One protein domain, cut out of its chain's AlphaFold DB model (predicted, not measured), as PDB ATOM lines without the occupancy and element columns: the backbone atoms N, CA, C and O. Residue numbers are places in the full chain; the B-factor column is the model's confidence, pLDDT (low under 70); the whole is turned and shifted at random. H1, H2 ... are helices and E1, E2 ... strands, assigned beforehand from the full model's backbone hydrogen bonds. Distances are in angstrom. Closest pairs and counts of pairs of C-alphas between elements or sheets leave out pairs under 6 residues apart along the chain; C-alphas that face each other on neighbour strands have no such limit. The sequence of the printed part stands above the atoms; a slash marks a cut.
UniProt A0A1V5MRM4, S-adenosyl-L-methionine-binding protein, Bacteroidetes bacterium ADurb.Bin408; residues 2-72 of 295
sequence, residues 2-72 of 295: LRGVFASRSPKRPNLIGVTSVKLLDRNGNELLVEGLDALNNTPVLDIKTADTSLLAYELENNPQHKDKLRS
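Overview. This is residues 2 to 72 of the 295 residues of the protein "S-adenosyl-L-methionine-binding protein" of Bacteroidetes bacterium ADurb.Bin408 (UniProt A0A1V5MRM4). What is the shape? There is little regular structure: a loose, flat winding of loops, with residues 2 to 22 running from one end to a small antiparallel hairpin, E1 and E2, and one short helix, H1, at the other end. What is printed? The printed part has 71 residues, 20 of them in E1, E2 and H1, in that order; the class is mixed. The radius of gyration of the C-alphas is 15.3 A, and the spans are 43 by 36 by 18 A.

Arrangement. How do the strands pair? E1, residues 23 to 28, and E2, residues 31 to 35, form a hairpin with a tight link, antiparallel at 159 degrees. N 25 and O 33, 2.8 A apart, are within hydrogen-bond range. Where is the helix? H1, residues 64 to 72, is apart from E1, and its every O i to N i+4 pair is within hydrogen-bond range.

Along the chain. Where does E1 begin? C-alpha 23 is at (-0.998, 27.933, -3.211); E1 is 15.1 A long and E2 13.4 A. Where does H1 end? C-alpha 72 is at (2.458, 40.892, -21.073), 12.7 A from C-alpha 64.

Size, cuts and confidence. Which C-alphas are farthest apart? Those of Lys 12 and Arg 71, 44.1 A. Is it continuous and confident? The printed part has no cut; the link E2 to H1 is long, 28 residues. pLDDT is under 70 at residues 2 to 3, 6 to 9, 11 and 51 to 63.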
ATOM      1  N   LEU A   2     -21.368  44.385  11.052       45.38
ATOM      2  CA  LEU A   2     -22.511  43.626  10.519       45.38
ATOM      3  C   LEU A   2     -22.010  42.816   9.315       45.38
ATOM      4  O   LEU A   2     -21.619  43.398   8.308       45.38
ATOM      5  N   ARG A   3     -21.975  41.487   9.420       59.31
ATOM      6  CA  ARG A   3     -21.738  40.594   8.275       59.31
ATOM      7  C   ARG A   3     -23.081  40.006   7.851       59.31
ATOM      8  O   ARG A   3     -23.824  39.523   8.699       59.31
ATOM      9  N   GLY A   4     -23.395  40.067   6.557       70.50
ATOM     10  CA  GLY A   4     -24.616  39.467   6.013       70.50
ATOM     11  C   GLY A   4     -24.636  37.948   6.214       70.50
ATOM     12  O   GLY A   4     -23.582  37.313   6.254       70.50
ATOM     13  N   VAL A   5     -25.827  37.348   6.318       70.81
ATOM     14  CA  VAL A   5     -25.990  35.911   6.623       70.81
ATOM     15  C   VAL A   5     -25.288  34.993   5.604       70.81
ATOM     16  O   VAL A   5     -24.801  33.922   5.961       70.81
ATOM     17  N   PHE A   6     -25.149  35.453   4.356       66.62
ATOM     18  CA  PHE A   6     -24.449  34.754   3.271       66.62
ATOM     19  C   PHE A   6     -22.918  34.880   3.317       66.62
ATOM     20  O   PHE A   6     -22.232  34.132   2.633       66.62
ATOM     21  N   ALA A   7     -22.371  35.774   4.146       63.41
ATOM     22  CA  ALA A   7     -20.931  35.898   4.394       63.41
ATOM     23  C   ALA A   7     -20.464  35.053   5.601       63.41
ATOM     24  O   ALA A   7     -19.319  35.167   6.050       63.41
ATOM     25  N   SER A   8     -21.354  34.226   6.166       66.69
ATOM     26  CA  SER A   8     -21.042  33.322   7.274       66.69
ATOM     27  C   SER A   8     -20.182  32.147   6.808       66.69
ATOM     28  O   SER A   8     -20.504  31.482   5.827       66.69
ATOM     29  N   ARG A   9     -19.118  31.838   7.559       65.44
ATOM     30  CA  ARG A   9     -18.268  30.650   7.347       65.44
ATOM     31  C   ARG A   9     -18.711  29.437   8.178       65.44
ATOM     32  O   ARG A   9     -17.976  28.464   8.277       65.44
ATOM     33  N   SER A  10     -19.905  29.486   8.775       72.75
ATOM     34  CA  SER A  10     -20.474  28.355   9.517       72.75
ATOM     35  C   SER A  10     -20.656  27.128   8.609       72.75
ATOM     36  O   SER A  10     -21.091  27.300   7.469       72.75
ATOM     37  N   PRO A  11     -20.439  25.894   9.106       67.12
ATOM     38  CA  PRO A  11     -20.789  24.668   8.383       67.12
ATOM     39  C   PRO A  11     -22.277  24.575   7.996       67.12
ATOM     40  O   PRO A  11     -22.621  23.869   7.057       67.12
ATOM     41  N   LYS A  12     -23.166  25.299   8.699       75.94
ATOM     42  CA  LYS A  12     -24.620  25.352   8.436       75.94
ATOM     43  C   LYS A  12     -25.056  26.601   7.651       75.94
ATOM     44  O   LYS A  12     -26.180  27.072   7.806       75.94
ATOM     45  N   ARG A  13     -24.156  27.206   6.875       82.56
ATOM     46  CA  ARG A  13     -24.465  28.411   6.089       82.56
ATOM     47  C   ARG A  13     -25.469  28.111   4.957       82.56
ATOM     48  O   ARG A  13     -25.405  27.029   4.381       82.56
ATOM     49  N   PRO A  14     -26.347  29.066   4.585       80.19
ATOM     50  CA  PRO A  14     -27.318  28.864   3.503       80.19
ATOM     51  C   PRO A  14     -26.688  28.590   2.127       80.19
ATOM     52  O   PRO A  14     -27.274  27.875   1.324       80.19
ATOM     53  N   ASN A  15     -25.499  29.146   1.854       77.94
ATOM     54  CA  ASN A  15     -24.739  28.875   0.631       77.94
ATOM     55  C   ASN A  15     -23.593  27.896   0.917       77.94
ATOM     56  O   ASN A  15     -22.575  28.276   1.496       77.94
ATOM     57  N   LEU A  16     -23.741  26.643   0.492       78.12
ATOM     58  CA  LEU A  16     -22.740  25.599   0.728       78.12
ATOM     59  C   LEU A  16     -21.477  25.760  -0.133       78.12
ATOM     60  O   LEU A  16     -20.443  25.186   0.206       78.12
ATOM     61  N   ILE A  17     -21.513  26.585  -1.183       83.88
ATOM     62  CA  ILE A  17     -20.357  26.824  -2.051       83.88
ATOM     63  C   ILE A  17     -19.307  27.641  -1.291       83.88
ATOM     64  O   ILE A  17     -19.574  28.745  -0.812       83.88
ATOM     65  N   GLY A  18     -18.110  27.070  -1.160       78.81
ATOM     66  CA  GLY A  18     -16.921  27.747  -0.648       78.81
ATOM     67  C   GLY A  18     -16.015  28.190  -1.792       78.81
ATOM     68  O   GLY A  18     -15.939  27.521  -2.818       78.81
ATOM     69  N   VAL A  19     -15.320  29.309  -1.602       83.50
ATOM     70  CA  VAL A  19     -14.265  29.771  -2.509       83.50
ATOM     71  C   VAL A  19     -13.013  29.989  -1.676       83.50
ATOM     72  O   VAL A  19     -13.035  30.767  -0.721       83.50
ATOM     73  N   THR A  20     -11.936  29.308  -2.055       81.25
ATOM     74  CA  THR A  20     -10.644  29.389  -1.375       81.25
ATOM     75  C   THR A  20      -9.549  29.536  -2.417       81.25
ATOM     76  O   THR A  20      -9.447  28.721  -3.331       81.25
ATOM     77  N   SER A  21      -8.722  30.570  -2.270       84.25
ATOM     78  CA  SER A  21      -7.478  30.692  -3.027       84.25
ATOM     79  C   SER A  21      -6.397  29.895  -2.311       84.25
ATOM     80  O   SER A  21      -6.155  30.117  -1.127       84.25
ATOM     81  N   VAL A  22      -5.758  28.974  -3.025       84.50
ATOM     82  CA  VAL A  22      -4.731  28.079  -2.482       84.50
ATOM     83  C   VAL A  22      -3.417  28.271  -3.220       84.50
ATOM     84  O   VAL A  22      -3.402  28.669  -4.387       84.50
ATOM     85  N   LYS A  23      -2.305  27.966  -2.556       80.44
ATOM     86  CA  LYS A  23      -0.998  27.933  -3.211       80.44
ATOM     87  C   LYS A  23      -0.824  26.571  -3.876       80.44
ATOM     88  O   LYS A  23      -0.883  25.552  -3.196       80.44
ATOM     89  N   LEU A  24      -0.613  26.550  -5.191       88.44
ATOM     90  CA  LEU A  24      -0.274  25.323  -5.912       88.44
ATOM     91  C   LEU A  24       1.190  24.967  -5.638       88.44
ATOM     92  O   LEU A  24       2.079  25.771  -5.914       88.44
ATOM     93  N   LEU A  25       1.422  23.783  -5.076       85.56
ATOM     94  CA  LEU A  25       2.751  23.261  -4.768       85.56
ATOM     95  C   LEU A  25       3.274  22.358  -5.886       85.56
ATOM     96  O   LEU A  25       4.439  22.471  -6.249       85.56
ATOM     97  N   ASP A  26       2.420  21.486  -6.429       93.44
ATOM     98  CA  ASP A  26       2.791  20.555  -7.497       93.44
ATOM     99  C   ASP A  26       1.576  20.143  -8.344       93.44
ATOM    100  O   ASP A  26       0.428  20.224  -7.892       93.44
ATOM    101  N   ARG A  27       1.826  19.689  -9.576       94.94
ATOM    102  CA  ARG A  27       0.814  19.147 -10.487       94.94
ATOM    103  C   ARG A  27       1.304  17.855 -11.128       94.94
ATOM    104  O   ARG A  27       2.222  17.871 -11.944       94.94
ATOM    105  N   ASN A  28       0.554  16.784 -10.898       93.56
ATOM    106  CA  ASN A  28       0.729  15.505 -11.572       93.56
ATOM    107  C   ASN A  28      -0.548  15.139 -12.344       93.56
ATOM    108  O   ASN A  28      -1.503  14.600 -11.793       93.56
ATOM    109  N   GLY A  29      -0.601  15.487 -13.632       93.75
ATOM    110  CA  GLY A  29      -1.781  15.235 -14.463       93.75
ATOM    111  C   GLY A  29      -3.022  15.995 -13.973       93.75
ATOM    112  O   GLY A  29      -3.099  17.220 -14.139       93.75
ATOM    113  N   ASN A  30      -3.990  15.252 -13.425       91.00
ATOM    114  CA  ASN A  30      -5.236  15.744 -12.823       91.00
ATOM    115  C   ASN A  30      -5.179  15.842 -11.286       91.00
ATOM    116  O   ASN A  30      -6.174  16.219 -10.669       91.00
ATOM    117  N   GLU A  31      -4.038  15.530 -10.675       93.06
ATOM    118  CA  GLU A  31      -3.802  15.688  -9.246       93.06
ATOM    119  C   GLU A  31      -3.036  16.990  -8.991       93.06
ATOM    120  O   GLU A  31      -2.008  17.267  -9.616       93.06
ATOM    121  N   LEU A  32      -3.555  17.808  -8.075       93.19
ATOM    122  CA  LEU A  32      -2.959  19.079  -7.675       93.19
ATOM    123  C   LEU A  32      -2.618  19.017  -6.190       93.19
ATOM    124  O   LEU A  32      -3.508  18.849  -5.355       93.19
ATOM    125  N   LEU A  33      -1.341  19.188  -5.859       93.12
ATOM    126  CA  LEU A  33      -0.905  19.355  -4.479       93.12
ATOM    127  C   LEU A  33      -0.980  20.838  -4.127       93.12
ATOM    128  O   LEU A  33      -0.352  21.665  -4.787       93.12
ATOM    129  N   VAL A  34      -1.745  21.183  -3.094       92.06
ATOM    130  CA  VAL A  34      -2.014  22.578  -2.725       92.06
ATOM    131  C   VAL A  34      -1.840  22.817  -1.227       92.06
ATOM    132  O   VAL A  34      -2.044  21.917  -0.416       92.06
ATOM    133  N   GLU A  35      -1.501  24.049  -0.854       86.56
ATOM    134  CA  GLU A  35      -1.391  24.515   0.531       86.56
ATOM    135  C   GLU A  35      -2.492  25.541   0.841       86.56
ATOM    136  O   GLU A  35      -2.778  26.432   0.033       86.56
ATOM    137  N   GLY A  36      -3.108  25.424   2.024       83.31
ATOM    138  CA  GLY A  36      -4.129  26.363   2.508       83.31
ATOM    139  C   GLY A  36      -5.564  26.078   2.047       83.31
ATOM    140  O   GLY A  36      -6.410  26.968   2.118       83.31
ATOM    141  N   LEU A  37      -5.858  24.862   1.571       88.31
ATOM    142  CA  LEU A  37      -7.214  24.468   1.179       88.31
ATOM    143  C   LEU A  37      -8.129  24.313   2.405       88.31
ATOM    144  O   LEU A  37      -7.988  23.377   3.186       88.31
ATOM    145  N   ASP A  38      -9.098  25.215   2.539       84.88
ATOM    146  CA  ASP A  38     -10.173  25.147   3.536       84.88
ATOM    147  C   ASP A  38     -11.323  24.262   3.022       84.88
ATOM    148  O   ASP A  38     -12.347  24.751   2.538       84.88
ATOM    149  N   ALA A  39     -11.106  22.944   3.041       86.06
ATOM    150  CA  ALA A  39     -12.098  21.938   2.670       86.06
ATOM    151  C   ALA A  39     -11.877  20.634   3.450       86.06
ATOM    152  O   ALA A  39     -10.750  20.273   3.788       86.06
ATOM    153  N   LEU A  40     -12.959  19.900   3.718       87.06
ATOM    154  CA  LEU A  40     -12.872  18.555   4.288       87.06
ATOM    155  C   LEU A  40     -12.567  17.532   3.192       87.06
ATOM    156  O   LEU A  40     -12.880  17.749   2.018       87.06
ATOM    157  N   ASN A  41     -12.012  16.386   3.578       89.31
ATOM    158  CA  ASN A  41     -11.776  15.293   2.640       89.31
ATOM    159  C   ASN A  41     -13.087  14.877   1.937       89.31
ATOM    160  O   ASN A  41     -14.139  14.823   2.575       89.31
ATOM    161  N   ASN A  42     -13.012  14.577   0.637       88.75
ATOM    162  CA  ASN A  42     -14.149  14.306  -0.259       88.75
ATOM    163  C   ASN A  42     -15.108  15.485  -0.528       88.75
ATOM    164  O   ASN A  42     -16.187  15.275  -1.084       88.75
ATOM    165  N   THR A  43     -14.747  16.724  -0.177       88.94
ATOM    166  CA  THR A  43     -15.524  17.898  -0.618       88.94
ATOM    167  C   THR A  43     -15.446  18.017  -2.150       88.94
ATOM    168  O   THR A  43     -14.337  18.045  -2.685       88.94
ATOM    169  N   PRO A  44     -16.578  18.092  -2.879       90.31
ATOM    170  CA  PRO A  44     -16.562  18.183  -4.336       90.31
ATOM    171  C   PRO A  44     -16.008  19.532  -4.809       90.31
ATOM    172  O   PRO A  44     -16.366  20.587  -4.283       90.31
ATOM    173  N   VAL A  45     -15.170  19.495  -5.846       90.19
ATOM    174  CA  VAL A  45     -14.645  20.688  -6.522       90.19
ATOM    175  C   VAL A  45     -15.516  20.979  -7.741       90.19
ATOM    176  O   VAL A  45     -15.642  20.138  -8.626       90.19
ATOM    177  N   LEU A  46     -16.138  22.160  -7.769       90.62
ATOM    178  CA  LEU A  46     -17.031  22.571  -8.860       90.62
ATOM    179  C   LEU A  46     -16.276  23.169 -10.050       90.62
ATOM    180  O   LEU A  46     -16.627  22.909 -11.195       90.62
ATOM    181  N   ASP A  47     -15.268  23.992  -9.773       90.00
ATOM    182  CA  ASP A  47     -14.461  24.680 -10.777       90.00
ATOM    183  C   ASP A  47     -13.086  25.006 -10.187       90.00
ATOM    184  O   ASP A  47     -12.944  25.208  -8.978       90.00
ATOM    185  N   ILE A  48     -12.082  25.085 -11.055       89.31
ATOM    186  CA  ILE A  48     -10.740  25.551 -10.718       89.31
ATOM    187  C   ILE A  48     -10.417  26.677 -11.687       89.31
ATOM    188  O   ILE A  48     -10.192  26.454 -12.875       89.31
ATOM    189  N   LYS A  49     -10.357  27.901 -11.163       83.00
ATOM    190  CA  LYS A  49      -9.852  29.053 -11.908       83.00
ATOM    191  C   LYS A  49      -8.464  29.419 -11.425       83.00
ATOM    192  O   LYS A  49      -8.139  29.271 -10.249       83.00
ATOM    193  N   THR A  50      -7.664  29.959 -12.333       75.62
ATOM    194  CA  THR A  50      -6.439  30.662 -11.967       75.62
ATOM    195  C   THR A  50      -6.796  31.801 -11.016       75.62
ATOM    196  O   THR A  50      -7.510  32.730 -11.399       75.62
ATOM    197  N   ALA A  51      -6.335  31.715  -9.771       67.94
ATOM    198  CA  ALA A  51      -6.510  32.786  -8.807       67.94
ATOM    199  C   ALA A  51      -5.518  33.903  -9.136       67.94
ATOM    200  O   ALA A  51      -4.306  33.690  -9.123       67.94
ATOM    201  N   ASP A  52      -6.030  35.096  -9.428       58.94
ATOM    202  CA  ASP A  52      -5.194  36.276  -9.582       58.94
ATOM    203  C   ASP A  52      -4.713  36.743  -8.201       58.94
ATOM    204  O   ASP A  52      -5.401  37.473  -7.485       58.94
ATOM    205  N   THR A  53      -3.528  36.293  -7.796       54.91
ATOM    206  CA  THR A  53      -2.930  36.696  -6.520       54.91
ATOM    207  C   THR A  53      -2.477  38.158  -6.509       54.91
ATOM    208  O   THR A  53      -2.165  38.654  -5.431       54.91
ATOM    209  N   SER A  54      -2.475  38.879  -7.645       48.84
ATOM    210  CA  SER A  54      -2.129  40.317  -7.676       48.84
ATOM    211  C   SER A  54      -3.087  41.177  -6.842       48.84
ATOM    212  O   SER A  54      -2.703  42.236  -6.356       48.84
ATOM    213  N   LEU A  55      -4.309  40.691  -6.598       44.97
ATOM    214  CA  LEU A  55      -5.299  41.356  -5.747       44.97
ATOM    215  C   LEU A  55      -5.135  41.057  -4.244       44.97
ATOM    216  O   LEU A  55      -5.773  41.727  -3.433       44.97
ATOM    217  N   LEU A  56      -4.335  40.050  -3.858       47.28
ATOM    218  CA  LEU A  56      -4.268  39.525  -2.481       47.28
ATOM    219  C   LEU A  56      -2.842  39.352  -1.920       47.28
ATOM    220  O   LEU A  56      -2.696  39.121  -0.721       47.28
ATOM    221  N   ALA A  57      -1.791  39.429  -2.740       45.94
ATOM    222  CA  ALA A  57      -0.419  39.185  -2.301       45.94
ATOM    223  C   ALA A  57       0.247  40.457  -1.754       45.94
ATOM    224  O   ALA A  57       0.432  41.438  -2.469       45.94
ATOM    225  N   TYR A  58       0.676  40.391  -0.491       44.75
ATOM    226  CA  TYR A  58       1.425  41.437   0.221       44.75
ATOM    227  C   TYR A  58       2.906  41.540  -0.219       44.75
ATOM    228  O   TYR A  58       3.645  42.373   0.292       44.75
ATOM    229  N   GLU A  59       3.349  40.722  -1.182       47.44
ATOM    230  CA  GLU A  59       4.725  40.697  -1.705       47.44
ATOM    231  C   GLU A  59       4.726  40.679  -3.248       47.44
ATOM    232  O   GLU A  59       5.058  39.686  -3.897       47.44
ATOM    233  N   LEU A  60       4.309  41.795  -3.853       50.94
ATOM    234  CA  LEU A  60       4.208  41.984  -5.311       50.94
ATOM    235  C   LEU A  60       5.556  41.843  -6.050       50.94
ATOM    236  O   LEU A  60       5.586  41.458  -7.218       50.94
ATOM    237  N   GLU A  61       6.679  42.123  -5.388       53.06
ATOM    238  CA  GLU A  61       7.990  42.232  -6.046       53.06
ATOM    239  C   GLU A  61       8.704  40.887  -6.269       53.06
ATOM    240  O   GLU A  61       9.618  40.806  -7.096       53.06
ATOM    241  N   ASN A  62       8.268  39.809  -5.606       53.62
ATOM    242  CA  ASN A  62       8.942  38.503  -5.646       53.62
ATOM    243  C   ASN A  62       8.107  37.366  -6.247       53.62
ATOM    244  O   ASN A  62       8.595  36.240  -6.309       53.62
ATOM    245  N   ASN A  63       6.899  37.638  -6.752       65.50
ATOM    246  CA  ASN A  63       6.098  36.627  -7.443       65.50
ATOM    247  C   ASN A  63       6.494  36.533  -8.938       65.50
ATOM    248  O   ASN A  63       6.231  37.475  -9.695       65.50
ATOM    249  N   PRO A  64       7.085  35.412  -9.406       70.88
ATOM    250  CA  PRO A  64       7.472  35.242 -10.810       70.88
ATOM    251  C   PRO A  64       6.286  35.351 -11.778       70.88
ATOM    252  O   PRO A  64       6.414  35.944 -12.843       70.88
ATOM    253  N   GLN A  65       5.108  34.863 -11.377       70.38
ATOM    254  CA  GLN A  65       3.890  34.889 -12.194       70.38
ATOM    255  C   GLN A  65       3.373  36.322 -12.372       70.38
ATOM    256  O   GLN A  65       2.910  36.691 -13.450       70.38
ATOM    257  N   HIS A  66       3.495  37.155 -11.329       71.69
ATOM    258  CA  HIS A  66       3.149  38.577 -11.412       71.69
ATOM    259  C   HIS A  66       4.093  39.323 -12.355       71.69
ATOM    260  O   HIS A  66       3.646  40.095 -13.201       71.69
ATOM    261  N   LYS A  67       5.399  39.033 -12.277       76.75
ATOM    262  CA  LYS A  67       6.397  39.587 -13.205       76.75
ATOM    263  C   LYS A  67       6.103  39.209 -14.655       76.75
ATOM    264  O   LYS A  67       6.183  40.072 -15.525       76.75
ATOM    265  N   ASP A  68       5.726  37.963 -14.922       81.50
ATOM    266  CA  ASP A  68       5.359  37.536 -16.276       81.50
ATOM    267  C   ASP A  68       4.073  38.216 -16.766       81.50
ATOM    268  O   ASP A  68       4.010  38.677 -17.909       81.50
ATOM    269  N   LYS A  69       3.082  38.396 -15.885       79.06
ATOM    270  CA  LYS A  69       1.878  39.168 -16.211       79.06
ATOM    271  C   LYS A  69       2.219  40.618 -16.541       79.06
ATOM    272  O   LYS A  69       1.765  41.106 -17.570       79.06
ATOM    273  N   LEU A  70       3.063  41.277 -15.748       83.75
ATOM    274  CA  LEU A  70       3.532  42.640 -16.015       83.75
ATOM    275  C   LEU A  70       4.296  42.753 -17.342       83.75
ATOM    276  O   LEU A  70       4.169  43.764 -18.023       83.75
ATOM    277  N   ARG A  71       5.036  41.720 -17.764       83.94
ATOM    278  CA  ARG A  71       5.669  41.702 -19.096       83.94
ATOM    279  C   ARG A  71       4.636  41.706 -20.225       83.94
ATOM    280  O   ARG A  71       4.834  42.401 -21.215       83.94
ATOM    281  N   SER A  72       3.545  40.952 -20.076       84.25
ATOM    282  CA  SER A  72       2.458  40.892 -21.073       84.25
ATOM    283  C   SER A  72       1.448  42.043 -20.986       84.25
ATOM    284  O   SER A  72       0.827  42.405 -21.979       84.25
TER     285      SER A  72